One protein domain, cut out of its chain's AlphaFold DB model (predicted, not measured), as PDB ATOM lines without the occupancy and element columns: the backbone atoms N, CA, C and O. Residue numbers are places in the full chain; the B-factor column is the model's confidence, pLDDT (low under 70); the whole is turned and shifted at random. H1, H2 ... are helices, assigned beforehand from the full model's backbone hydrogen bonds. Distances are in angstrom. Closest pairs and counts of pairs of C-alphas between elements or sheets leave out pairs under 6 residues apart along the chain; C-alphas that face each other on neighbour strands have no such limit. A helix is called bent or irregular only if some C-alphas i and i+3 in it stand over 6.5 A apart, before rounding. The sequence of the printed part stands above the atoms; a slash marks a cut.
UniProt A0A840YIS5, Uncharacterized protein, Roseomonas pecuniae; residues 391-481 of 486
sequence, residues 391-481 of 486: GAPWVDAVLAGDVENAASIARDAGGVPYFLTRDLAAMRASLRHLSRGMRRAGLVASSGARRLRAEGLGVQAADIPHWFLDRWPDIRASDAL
ATOM      1  N   GLY A 391     104.541 -51.468  28.879       79.12
ATOM      2  CA  GLY A 391     105.585 -50.472  29.145       79.12
ATOM      3  C   GLY A 391     106.750 -50.503  28.155       79.12
ATOM      4  O   GLY A 391     107.150 -49.458  27.651       79.12
ATOM      5  N   ALA A 392     107.284 -51.692  27.858       76.69
ATOM      6  CA  ALA A 392     108.372 -51.833  26.887       76.69
ATOM      7  C   ALA A 392     107.913 -51.516  25.448       76.69
ATOM      8  O   ALA A 392     108.520 -50.631  24.848       76.69
ATOM      9  N   PRO A 393     106.800 -52.095  24.938       80.75
ATOM     10  CA  PRO A 393     106.242 -51.707  23.641       80.75
ATOM     11  C   PRO A 393     106.017 -50.199  23.482       80.75
ATOM     12  O   PRO A 393     106.297 -49.640  22.423       80.75
ATOM     13  N   TRP A 394     105.539 -49.521  24.532       86.88
ATOM     14  CA  TRP A 394     105.334 -48.074  24.496       86.88
ATOM     15  C   TRP A 394     106.652 -47.307  24.347       86.88
ATOM     16  O   TRP A 394     106.742 -46.396  23.525       86.88
ATOM     17  N   VAL A 395     107.682 -47.677  25.120       84.81
ATOM     18  CA  VAL A 395     109.015 -47.065  25.017       84.81
ATOM     19  C   VAL A 395     109.591 -47.270  23.618       84.81
ATOM     20  O   VAL A 395     110.076 -46.305  23.029       84.81
ATOM     21  N   ASP A 396     109.482 -48.476  23.063       83.81
ATOM     22  CA  ASP A 396     109.980 -48.790  21.722       83.81
ATOM     23  C   ASP A 396     109.285 -47.939  20.652       83.81
ATOM     24  O   ASP A 396     109.953 -47.336  19.811       83.81
ATOM     25  N   ALA A 397     107.955 -47.804  20.724       89.06
ATOM     26  CA  ALA A 397     107.189 -46.961  19.808       89.06
ATOM     27  C   ALA A 397     107.606 -45.479  19.895       89.06
ATOM     28  O   ALA A 397     107.811 -44.826  18.870       89.06
ATOM     29  N   VAL A 398     107.814 -44.952  21.109       88.81
ATOM     30  CA  VAL A 398     108.299 -43.575  21.313       88.81
ATOM     31  C   VAL A 398     109.701 -43.383  20.731       88.81
ATOM     32  O   VAL A 398     109.952 -42.375  20.068       88.81
ATOM     33  N   LEU A 399     110.613 -44.332  20.957       85.75
ATOM     34  CA  LEU A 399     111.986 -44.268  20.448       85.75
ATOM     35  C   LEU A 399     112.051 -44.405  18.921       85.75
ATOM     36  O   LEU A 399     112.887 -43.755  18.292       85.75
ATOM     37  N   ALA A 400     111.151 -45.188  18.325       90.38
ATOM     38  CA  ALA A 400     111.007 -45.325  16.878       90.38
ATOM     39  C   ALA A 400     110.335 -44.108  16.211       90.38
ATOM     40  O   ALA A 400     110.329 -44.005  14.985       90.38
ATOM     41  N   GLY A 401     109.769 -43.184  16.996       91.44
ATOM     42  CA  GLY A 401     108.972 -42.070  16.480       91.44
ATOM     43  C   GLY A 401     107.592 -42.490  15.956       91.44
ATOM     44  O   GLY A 401     106.949 -41.711  15.254       91.44
ATOM     45  N   ASP A 402     107.128 -43.693  16.302       94.19
ATOM     46  CA  ASP A 402     105.810 -44.220  15.945       94.19
ATOM     47  C   ASP A 402     104.745 -43.673  16.906       94.19
ATOM     48  O   ASP A 402     104.362 -44.281  17.912       94.19
ATOM     49  N   VAL A 403     104.304 -42.450  16.611       92.44
ATOM     50  CA  VAL A 403     103.359 -41.697  17.444       92.44
ATOM     51  C   VAL A 403     102.004 -42.399  17.542       92.44
ATOM     52  O   VAL A 403     101.396 -42.392  18.613       92.44
ATOM     53  N   GLU A 404     101.522 -42.991  16.448       93.31
ATOM     54  CA  GLU A 404     100.204 -43.631  16.405       93.31
ATOM     55  C   GLU A 404     100.166 -44.864  17.304       93.31
ATOM     56  O   GLU A 404      99.261 -44.993  18.135       93.31
ATOM     57  N   ASN A 405     101.185 -45.721  17.211       91.00
ATOM     58  CA  ASN A 405     101.294 -46.904  18.050       91.00
ATOM     59  C   ASN A 405     101.507 -46.534  19.525       91.00
ATOM     60  O   ASN A 405     100.779 -47.017  20.392       91.00
ATOM     61  N   ALA A 406     102.417 -45.597  19.825       90.50
ATOM     62  CA  ALA A 406     102.633 -45.124  21.195       90.50
ATOM     63  C   ALA A 406     101.344 -44.552  21.820       90.50
ATOM     64  O   ALA A 406     101.057 -44.789  22.996       90.50
ATOM     65  N   ALA A 407     100.537 -43.825  21.039       88.69
ATOM     66  CA  ALA A 407      99.253 -43.298  21.488       88.69
ATOM     67  C   ALA A 407      98.184 -44.388  21.660       88.69
ATOM     68  O   ALA A 407      97.378 -44.295  22.587       88.69
ATOM     69  N   SER A 408      98.150 -45.409  20.795       89.31
ATOM     70  CA  SER A 408      97.253 -46.560  20.977       89.31
ATOM     71  C   SER A 408      97.584 -47.285  22.269       89.31
ATOM     72  O   SER A 408      96.731 -47.389  23.144       89.31
ATOM     73  N   ILE A 409      98.855 -47.652  22.446       86.94
ATOM     74  CA  ILE A 409      99.332 -48.343  23.638       86.94
ATOM     75  C   ILE A 409      98.980 -47.551  24.902       86.94
ATOM     76  O   ILE A 409      98.452 -48.119  25.852       86.94
ATOM     77  N   ALA A 410      99.196 -46.233  24.905       84.56
ATOM     78  CA  ALA A 410      98.888 -45.399  26.062       84.56
ATOM     79  C   ALA A 410      97.388 -45.297  26.390       84.56
ATOM     80  O   ALA A 410      97.040 -45.086  27.552       84.56
ATOM     81  N   ARG A 411      96.502 -45.414  25.391       83.00
ATOM     82  CA  ARG A 411      95.042 -45.422  25.593       83.00
ATOM     83  C   ARG A 411      94.530 -46.787  26.043       83.00
ATOM     84  O   ARG A 411      93.633 -46.844  26.879       83.00
ATOM     85  N   ASP A 412      95.105 -47.852  25.495       78.06
ATOM     86  CA  ASP A 412      94.659 -49.229  25.710       78.06
ATOM     87  C   ASP A 412      95.252 -49.839  26.993       78.06
ATOM     88  O   ASP A 412      94.686 -50.770  27.573       78.06
ATOM     89  N   ALA A 413      96.373 -49.297  27.477       63.97
ATOM     90  CA  ALA A 413      97.002 -49.647  28.741       63.97
ATOM     91  C   ALA A 413      96.137 -49.232  29.945       63.97
ATOM     92  O   ALA A 413      96.342 -48.199  30.583       63.97
ATOM     93  N   GLY A 414      95.156 -50.063  30.288       57.31
ATOM     94  CA  GLY A 414      94.262 -49.888  31.434       57.31
ATOM     95  C   GLY A 414      94.927 -50.064  32.808       57.31
ATOM     96  O   GLY A 414      94.414 -50.813  33.635       57.31
ATOM     97  N   GLY A 415      96.056 -49.400  33.084       64.50
ATOM     98  CA  GLY A 415      96.736 -49.514  34.382       64.50
ATOM     99  C   GLY A 415      97.852 -48.507  34.666       64.50
ATOM    100  O   GLY A 415      97.936 -48.001  35.789       64.50
ATOM    101  N   VAL A 416      98.701 -48.186  33.684       69.25
ATOM    102  CA  VAL A 416      99.825 -47.249  33.853       69.25
ATOM    103  C   VAL A 416      99.667 -46.088  32.874       69.25
ATOM    104  O   VAL A 416      99.667 -46.311  31.669       69.25
ATOM    105  N   PRO A 417      99.537 -44.842  33.355       77.31
ATOM    106  CA  PRO A 417      99.428 -43.705  32.459       77.31
ATOM    107  C   PRO A 417     100.801 -43.336  31.887       77.31
ATOM    108  O   PRO A 417     101.782 -43.196  32.624       77.31
ATOM    109  N   TYR A 418     100.845 -43.121  30.576       84.81
ATOM    110  CA  TYR A 418     102.033 -42.658  29.869       84.81
ATOM    111  C   TYR A 418     101.903 -41.171  29.551       84.81
ATOM    112  O   TYR A 418     100.930 -40.736  28.935       84.81
ATOM    113  N   PHE A 419     102.892 -40.381  29.964       85.00
ATOM    114  CA  PHE A 419     102.899 -38.934  29.771       85.00
ATOM    115  C   PHE A 419     104.155 -38.495  29.027       85.00
ATOM    116  O   PHE A 419     105.248 -39.003  29.276       85.00
ATOM    117  N   LEU A 420     104.003 -37.488  28.169       87.00
ATOM    118  CA  LEU A 420     105.109 -36.807  27.507       87.00
ATOM    119  C   LEU A 420     105.043 -35.319  27.845       87.00
ATOM    120  O   LEU A 420     104.006 -34.682  27.684       87.00
ATOM    121  N   THR A 421     106.155 -34.751  28.302       89.94
ATOM    122  CA  THR A 421     106.263 -33.318  28.581       89.94
ATOM    123  C   THR A 421     107.624 -32.791  28.152       89.94
ATOM    124  O   THR A 421     108.616 -33.519  28.147       89.94
ATOM    125  N   ARG A 422     107.665 -31.508  27.784       89.25
ATOM    126  CA  ARG A 422     108.903 -30.748  27.549       89.25
ATOM    127  C   ARG A 422     109.258 -29.836  28.730       89.25
ATOM    128  O   ARG A 422     110.257 -29.131  28.659       89.25
ATOM    129  N   ASP A 423     108.450 -29.849  29.789       91.94
ATOM    130  CA  ASP A 423     108.637 -29.061  31.006       91.94
ATOM    131  C   ASP A 423     109.137 -29.959  32.149       91.94
ATOM    132  O   ASP A 423     108.429 -30.846  32.643       91.94
ATOM    133  N   LEU A 424     110.374 -29.705  32.579       88.69
ATOM    134  CA  LEU A 424     111.025 -30.450  33.649       88.69
ATOM    135  C   LEU A 424     110.372 -30.213  35.020       88.69
ATOM    136  O   LEU A 424     110.320 -31.133  35.840       88.69
ATOM    137  N   ALA A 425     109.871 -29.007  35.293       90.62
ATOM    138  CA  ALA A 425     109.194 -28.693  36.547       90.62
ATOM    139  C   ALA A 425     107.854 -29.434  36.631       90.62
ATOM    140  O   ALA A 425     107.576 -30.082  37.645       90.62
ATOM    141  N   ALA A 426     107.082 -29.433  35.540       93.94
ATOM    142  CA  ALA A 426     105.845 -30.207  35.437       93.94
ATOM    143  C   ALA A 426     106.099 -31.716  35.592       93.94
ATOM    144  O   ALA A 426     105.372 -32.395  36.322       93.94
ATOM    145  N   MET A 427     107.166 -32.239  34.975       92.50
ATOM    146  CA  MET A 427     107.587 -33.634  35.143       92.50
ATOM    147  C   MET A 427     107.886 -33.954  36.615       92.50
ATOM    148  O   MET A 427     107.365 -34.932  37.149       92.50
ATOM    149  N   ARG A 428     108.687 -33.126  37.303       91.25
ATOM    150  CA  ARG A 428     109.041 -33.337  38.721       91.25
ATOM    151  C   ARG A 428     107.820 -33.292  39.634       91.25
ATOM    152  O   ARG A 428     107.687 -34.145  40.511       91.25
ATOM    153  N   ALA A 429     106.936 -32.317  39.433       91.94
ATOM    154  CA  ALA A 429     105.695 -32.202  40.193       91.94
ATOM    155  C   ALA A 429     104.809 -33.444  39.997       91.94
ATOM    156  O   ALA A 429     104.345 -34.030  40.974       91.94
ATOM    157  N   SER A 430     104.666 -33.897  38.749       92.00
ATOM    158  CA  SER A 430     103.878 -35.084  38.405       92.00
ATOM    159  C   SER A 430     104.462 -36.357  39.019       92.00
ATOM    160  O   SER A 430     103.732 -37.126  39.637       92.00
ATOM    161  N   LEU A 431     105.782 -36.563  38.939       91.25
ATOM    162  CA  LEU A 431     106.450 -37.721  39.543       91.25
ATOM    163  C   LEU A 431     106.274 -37.764  41.066       91.25
ATOM    164  O   LEU A 431     106.006 -38.831  41.618       91.25
ATOM    165  N   ARG A 432     106.378 -36.616  41.748       88.31
ATOM    166  CA  ARG A 432     106.143 -36.530  43.199       88.31
ATOM    167  C   ARG A 432     104.692 -36.826  43.561       88.31
ATOM    168  O   ARG A 432     104.451 -37.509  44.548       88.31
ATOM    169  N   HIS A 433     103.744 -36.348  42.761       86.44
ATOM    170  CA  HIS A 433     102.324 -36.599  42.983       86.44
ATOM    171  C   HIS A 433     101.940 -38.070  42.742       86.44
ATOM    172  O   HIS A 433     101.199 -38.658  43.526       86.44
ATOM    173  N   LEU A 434     102.469 -38.684  41.681       86.25
ATOM    174  CA  LEU A 434     102.171 -40.071  41.306       86.25
ATOM    175  C   LEU A 434     102.912 -41.105  42.175       86.25
ATOM    176  O   LEU A 434     102.476 -42.256  42.275       86.25
ATOM    177  N   SER A 435     104.015 -40.722  42.826       88.19
ATOM    178  CA  SER A 435     104.779 -41.586  43.735       88.19
ATOM    179  C   SER A 435     104.109 -41.691  45.110       88.19
ATOM    180  O   SER A 435     104.492 -41.019  46.064       88.19
ATOM    181  N   ARG A 436     103.103 -42.563  45.202       87.19
ATOM    182  CA  ARG A 436     102.287 -42.797  46.407       87.19
ATOM    183  C   ARG A 436     102.923 -43.768  47.412       87.19
ATOM    184  O   ARG A 436     103.698 -44.645  47.021       87.19
ATOM    185  N   GLY A 437     102.543 -43.668  48.688       87.06
ATOM    186  CA  GLY A 437     103.008 -44.550  49.762       87.06
ATOM    187  C   GLY A 437     104.523 -44.514  49.949       87.06
ATOM    188  O   GLY A 437     105.125 -43.443  50.027       87.06
ATOM    189  N   MET A 438     105.157 -45.688  50.004       84.94
ATOM    190  CA  MET A 438     106.617 -45.817  50.093       84.94
ATOM    191  C   MET A 438     107.276 -46.102  48.736       84.94
ATOM    192  O   MET A 438     108.464 -46.443  48.670       84.94
ATOM    193  N   ARG A 439     106.541 -45.943  47.629       84.38
ATOM    194  CA  ARG A 439     107.071 -46.117  46.268       84.38
ATOM    195  C   ARG A 439     108.113 -45.040  45.947       84.38
ATOM    196  O   ARG A 439     108.318 -44.094  46.707       84.38
ATOM    197  N   ARG A 440     108.845 -45.234  44.850       84.31
ATOM    198  CA  ARG A 440     109.907 -44.326  44.402       84.31
ATOM    199  C   ARG A 440     109.650 -43.835  42.996       84.31
ATOM    200  O   ARG A 440     109.238 -44.613  42.138       84.31
ATOM    201  N   ALA A 441     110.027 -42.586  42.773       90.31
ATOM    202  CA  ALA A 441     110.329 -42.058  41.459       90.31
ATOM    203  C   ALA A 441     111.848 -41.890  41.306       90.31
ATOM    204  O   ALA A 441     112.595 -41.863  42.290       90.31
ATOM    205  N   GLY A 442     112.292 -41.796  40.061       91.19
ATOM    206  CA  GLY A 442     113.673 -41.535  39.687       91.19
ATOM    207  C   GLY A 442     113.734 -41.110  38.227       91.19
ATOM    208  O   GLY A 442     112.792 -41.346  37.470       91.19
ATOM    209  N   LEU A 443     114.831 -40.465  37.844       90.25
ATOM    210  CA  LEU A 443     115.080 -40.059  36.465       90.25
ATOM    211  C   LEU A 443     116.081 -41.013  35.818       90.25
ATOM    212  O   LEU A 443     117.089 -41.363  36.433       90.25
ATOM    213  N   VAL A 444     115.815 -41.391  34.572       87.81
ATOM    214  CA  VAL A 444     116.757 -42.117  33.715       87.81
ATOM    215  C   VAL A 444     116.988 -41.280  32.466       87.81
ATOM    216  O   VAL A 444     116.036 -40.721  31.919       87.81
ATOM    217  N   ALA A 445     118.235 -41.157  32.024       86.12
ATOM    218  CA  ALA A 445     118.564 -40.435  30.803       86.12
ATOM    219  C   ALA A 445     119.721 -41.096  30.057       86.12
ATOM    220  O   ALA A 445     120.642 -41.635  30.659       86.12
ATOM    221  N   SER A 446     119.708 -40.982  28.728       82.25
ATOM    222  CA  SER A 446     120.815 -41.451  27.893       82.25
ATOM    223  C   SER A 446     122.138 -40.795  28.304       82.25
ATOM    224  O   SER A 446     122.204 -39.586  28.537       82.25
ATOM    225  N   SER A 447     123.224 -41.566  28.283       76.69
ATOM    226  CA  SER A 447     124.590 -41.056  28.474       76.69
ATOM    227  C   SER A 447     124.983 -39.971  27.452       76.69
ATOM    228  O   SER A 447     125.878 -39.159  27.704       76.69
ATOM    229  N   GLY A 448     124.286 -39.911  26.310       82.69
ATOM    230  CA  GLY A 448     124.431 -38.874  25.287       82.69
ATOM    231  C   GLY A 448     123.676 -37.572  25.578       82.69
ATOM    232  O   GLY A 448     123.922 -36.573  24.900       82.69
ATOM    233  N   ALA A 449     122.797 -37.527  26.588       84.38
ATOM    234  CA  ALA A 449     121.899 -36.403  26.883       84.38
ATOM    235  C   ALA A 449     122.603 -35.201  27.554       84.38
ATOM    236  O   ALA A 449     122.112 -34.608  28.513       84.38
ATOM    237  N   ARG A 450     123.761 -34.783  27.026       83.38
ATOM    238  CA  ARG A 450     124.622 -33.733  27.604       83.38
ATOM    239  C   ARG A 450     123.929 -32.377  27.757       83.38
ATOM    240  O   ARG A 450     124.316 -31.601  28.628       83.38
ATOM    241  N   ARG A 451     122.906 -32.096  26.939       86.75
ATOM    242  CA  ARG A 451     122.117 -30.853  26.990       86.75
ATOM    243  C   ARG A 451     121.368 -30.682  28.316       86.75
ATOM    244  O   ARG A 451     121.158 -29.546  28.723       86.75
ATOM    245  N   LEU A 452     121.060 -31.774  29.025       86.50
ATOM    246  CA  LEU A 452     120.408 -31.741  30.340       86.50
ATOM    247  C   LEU A 452     121.193 -30.941  31.394       86.50
ATOM    248  O   LEU A 452     120.602 -30.461  32.357       86.50
ATOM    249  N   ARG A 453     122.496 -30.695  31.176       85.56
ATOM    250  CA  ARG A 453     123.303 -29.768  31.988       85.56
ATOM    251  C   ARG A 453     122.698 -28.370  32.092       85.56
ATOM    252  O   ARG A 453     122.771 -27.780  33.163       85.56
ATOM    253  N   ALA A 454     122.112 -27.856  31.009       88.12
ATOM    254  CA  ALA A 454     121.471 -26.540  31.009       88.12
ATOM    255  C   ALA A 454     120.242 -26.493  31.933       88.12
ATOM    256  O   ALA A 454     119.911 -25.439  32.457       88.12
ATOM    257  N   GLU A 455     119.625 -27.648  32.182       86.31
ATOM    258  CA  GLU A 455     118.438 -27.815  33.023       86.31
ATOM    259  C   GLU A 455     118.795 -28.223  34.470       86.31
ATOM    260  O   GLU A 455     117.961 -28.747  35.209       86.31
ATOM    261  N   GLY A 456     120.066 -28.077  34.870       85.62
ATOM    262  CA  GLY A 456     120.562 -28.486  36.191       85.62
ATOM    263  C   GLY A 456     120.754 -30.000  36.365       85.62
ATOM    264  O   GLY A 456     121.268 -30.440  37.388       85.62
ATOM    265  N   LEU A 457     120.427 -30.811  35.356       83.56
ATOM    266  CA  LEU A 457     120.656 -32.259  35.322       83.56
ATOM    267  C   LEU A 457     122.012 -32.554  34.665       83.56
ATOM    268  O   LEU A 457     122.110 -33.160  33.597       83.56
ATOM    269  N   GLY A 458     123.079 -32.043  35.278       67.00
ATOM    270  CA  GLY A 458     124.419 -32.063  34.686       67.00
ATOM    271  C   GLY A 458     125.357 -33.162  35.173       67.00
ATOM    272  O   GLY A 458     126.339 -33.459  34.487       67.00
ATOM    273  N   VAL A 459     125.055 -33.757  36.327       65.06
ATOM    274  CA  VAL A 459     125.897 -34.746  37.006       65.06
ATOM    275  C   VAL A 459     125.090 -36.031  37.161       65.06
ATOM    276  O   VAL A 459     124.039 -36.033  37.801       65.06
ATOM    277  N   GLN A 460     125.572 -37.108  36.537       64.81
ATOM    278  CA  GLN A 460     125.074 -38.464  36.765       64.81
ATOM    279  C   GLN A 460     125.227 -38.813  38.250       64.81
ATOM    280  O   GLN A 460     126.194 -38.368  38.868       64.81
ATOM    281  N   ALA A 461     124.315 -39.615  38.810       61.72
ATOM    282  CA  ALA A 461     124.429 -40.075  40.190       61.72
ATOM    283  C   ALA A 461     125.823 -40.689  40.429       61.72
ATOM    284  O   ALA A 461     126.138 -41.762  39.915       61.72
ATOM    285  N   ALA A 462     126.675 -39.966  41.164       62.41
ATOM    286  CA  ALA A 462     128.055 -40.376  41.418       62.41
ATOM    287  C   ALA A 462     128.124 -41.555  42.399       62.41
ATOM    288  O   ALA A 462     129.092 -42.311  42.387       62.41
ATOM    289  N   ASP A 463     127.083 -41.709  43.221       77.00
ATOM    290  CA  ASP A 463     126.946 -42.762  44.215       77.00
ATOM    291  C   ASP A 463     125.629 -43.519  44.001       77.00
ATOM    292  O   ASP A 463     124.539 -43.091  44.394       77.00
ATOM    293  N   ILE A 464     125.749 -44.638  43.291       86.06
ATOM    294  CA  ILE A 464     124.632 -45.479  42.867       86.06
ATOM    295  C   ILE A 464     123.893 -46.078  44.080       86.06
ATOM    296  O   ILE A 464     122.661 -45.995  44.103       86.06
ATOM    297  N   PRO A 465     124.570 -46.633  45.111       89.31
ATOM    298  CA  PRO A 465     123.897 -47.080  46.328       89.31
ATOM    299  C   PRO A 465     123.008 -46.022  46.982       89.31
ATOM    300  O   PRO A 465     121.856 -46.324  47.293       89.31
ATOM    301  N   HIS A 466     123.490 -44.787  47.158       89.38
ATOM    302  CA  HIS A 466     122.672 -43.724  47.749       89.38
ATOM    303  C   HIS A 466     121.439 -43.414  46.890       89.38
ATOM    304  O   HIS A 466     120.331 -43.338  47.421       89.38
ATOM    305  N   TRP A 467     121.585 -43.359  45.565       89.75
ATOM    306  CA  TRP A 467     120.454 -43.124  44.663       89.75
ATOM    307  C   TRP A 467     119.339 -44.166  44.809       89.75
ATOM    308  O   TRP A 467     118.164 -43.806  44.917       89.75
ATOM    309  N   PHE A 468     119.691 -45.452  44.890       87.94
ATOM    310  CA  PHE A 468     118.717 -46.539  45.029       87.94
ATOM    311  C   PHE A 468     118.182 -46.734  46.456       87.94
ATOM    312  O   PHE A 468     117.046 -47.188  46.612       87.94
ATOM    313  N   LEU A 469     118.971 -46.436  47.494       88.25
ATOM    314  CA  LEU A 469     118.666 -46.833  48.876       88.25
ATOM    315  C   LEU A 469     118.247 -45.671  49.789       88.25
ATOM    316  O   LEU A 469     117.452 -45.892  50.703       88.25
ATOM    317  N   ASP A 470     118.701 -44.440  49.540       90.00
ATOM    318  CA  ASP A 470     118.377 -43.267  50.371       90.00
ATOM    319  C   ASP A 470     117.083 -42.601  49.938       90.00
ATOM    320  O   ASP A 470     116.688 -42.719  48.784       90.00
ATOM    321  N   ARG A 471     116.435 -41.889  50.856       86.62
ATOM    322  CA  ARG A 471     115.172 -41.184  50.627       86.62
ATOM    323  C   ARG A 471     115.374 -39.683  50.761       86.62
ATOM    324  O   ARG A 471     116.174 -39.244  51.588       86.62
ATOM    325  N   TRP A 472     114.564 -38.909  50.047       84.50
ATOM    326  CA  TRP A 472     114.353 -37.495  50.350       84.50
ATOM    327  C   TRP A 472     114.113 -37.289  51.868       84.50
ATOM    328  O   TRP A 472     113.300 -38.020  52.449       84.50
ATOM    329  N   PRO A 473     114.789 -36.331  52.541       86.69
ATOM    330  CA  PRO A 473     115.486 -35.158  51.999       86.69
ATOM    331  C   PRO A 473     116.952 -35.341  51.579       86.69
ATOM    332  O   PRO A 473     117.613 -34.345  51.293       86.69
ATOM    333  N   ASP A 474     117.485 -36.565  51.516       88.31
ATOM    334  CA  ASP A 474     118.813 -36.767  50.930       88.31
ATOM    335  C   ASP A 474     118.772 -36.479  49.421       88.31
ATOM    336  O   ASP A 474     118.083 -37.162  48.665       88.31
ATOM    337  N   ILE A 475     119.517 -35.469  48.973       86.81
ATOM    338  CA  ILE A 475     119.546 -35.024  47.569       86.81
ATOM    339  C   ILE A 475     120.097 -36.082  46.604       86.81
ATOM    340  O   ILE A 475     119.873 -36.009  45.396       86.81
ATOM    341  N   ARG A 476     120.827 -37.077  47.120       87.06
ATOM    342  CA  ARG A 476     121.387 -38.168  46.316       87.06
ATOM    343  C   ARG A 476     120.330 -39.207  45.965       87.06
ATOM    344  O   ARG A 476     120.538 -39.960  45.019       87.06
ATOM    345  N   ALA A 477     119.225 -39.246  46.709       89.94
ATOM    346  CA  ALA A 477     118.131 -40.184  46.521       89.94
ATOM    347  C   ALA A 477     117.451 -40.028  45.154       89.94
ATOM    348  O   ALA A 477     117.277 -38.920  44.642       89.94
ATOM    349  N   SER A 478     116.965 -41.137  44.590       91.19
ATOM    350  CA  SER A 478     116.215 -41.114  43.330       91.19
ATOM    351  C   SER A 478     114.983 -40.203  43.386       91.19
ATOM    352  O   SER A 478     114.676 -39.513  42.413       91.19
ATOM    353  N   ASP A 479     114.301 -40.167  44.533       90.50
ATOM    354  CA  ASP A 479     113.069 -39.404  44.752       90.50
ATOM    355  C   ASP A 479     113.308 -37.909  45.040       90.50
ATOM    356  O   ASP A 479     112.356 -37.123  45.015       90.50
ATOM    357  N   ALA A 480     114.569 -37.477  45.179       90.38
ATOM    358  CA  ALA A 480     114.934 -36.062  45.119       90.38
ATOM    359  C   ALA A 480     114.698 -35.480  43.711       90.38
ATOM    360  O   ALA A 480     114.334 -34.308  43.561       90.38
ATOM    361  N   LEU A 481     114.833 -36.325  42.676       91.38
ATOM    362  CA  LEU A 481     114.753 -35.988  41.250       91.38
ATOM    363  C   LEU A 481     115.849 -35.013  40.779       91.38
ATOM    364  O   LEU A 481     115.756 -34.458  39.692       91.38
TER     365      LEU A 481
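This is residues 391 to 481 of the 486 residues of an uncharacterized protein of Roseomonas pecuniae (UniProt A0A840YIS5). The model is a row of loosely joined parts, with the longest helix, H3, between a two-helix hairpin of H1 and H2 at one end and the short helix H5 with the last stretch, residues 470 to 481, at the other. After H3 the chain turns and residues 435 to 449 fold back past it to reach H4, a short helix set off to one side. The printed part has 91 residues with five named helices, H1 to H5 in chain order, and no named strand; its class is all helix, though the helices hold 43 of the 91 residues, under half. It is only just loose, close to compact, with a radius of gyration of the C-alphas of 14.8 A and spans of 39 by 33 by 22 A.

H3, residues 424 to 434, touches no helix. H4, residues 450 to 455, is close to H3 but not clearly touching it; their closest C-alphas, those of Leu 424 and Glu 455, are 7.9 A apart. The lines of H3 and H4 are about perpendicular, at 82 degrees. H5, residues 464 to 469, is apart from H3 and from H4. H1, residues 391 to 400, and H2, residues 403 to 412, touch and form a helical hairpin; their closest C-alphas, those of Ala 397 and Ala 406, are 5.1 A apart. H1 and H2 run opposite ways at a shallow tilt of 16 degrees. H1 and H2 are both apart from H3, H4 and H5. Every O i to N i+4 pair is within hydrogen-bond range in H1, H2, H3 and H5, while H4 has 0 of 2 such pairs within range and 3 of 3 of its O i to N i+3 pairs.

H3 measures 15.2 A from its first to its last C-alpha and begins with C-alpha 424 at (111.025, -30.450, 33.649). H1 measures 14.4 A and begins with C-alpha 391 at (105.585, -50.472, 29.145); H2 measures 14.2 A. H4 measures 10.1 A and is neither bent nor irregular, but only just: C-alphas 450 and 453 are 6.1 A apart. H5 measures 8.6 A and ends with C-alpha 469 at (118.666, -46.833, 48.876).

The two C-alphas farthest apart, those of Glu 404 and Asp 474, are 39.8 A apart. The printed part has no cut. The links from H2 to H3, 11 residues, and from H3 to H4, 15 residues, are long; the link from H4 to H5 is short, and that from H1 to H2 is tight. The mean pLDDT of the printed part is 84.9, and residues 413 to 416 and 458 to 462 are under 70.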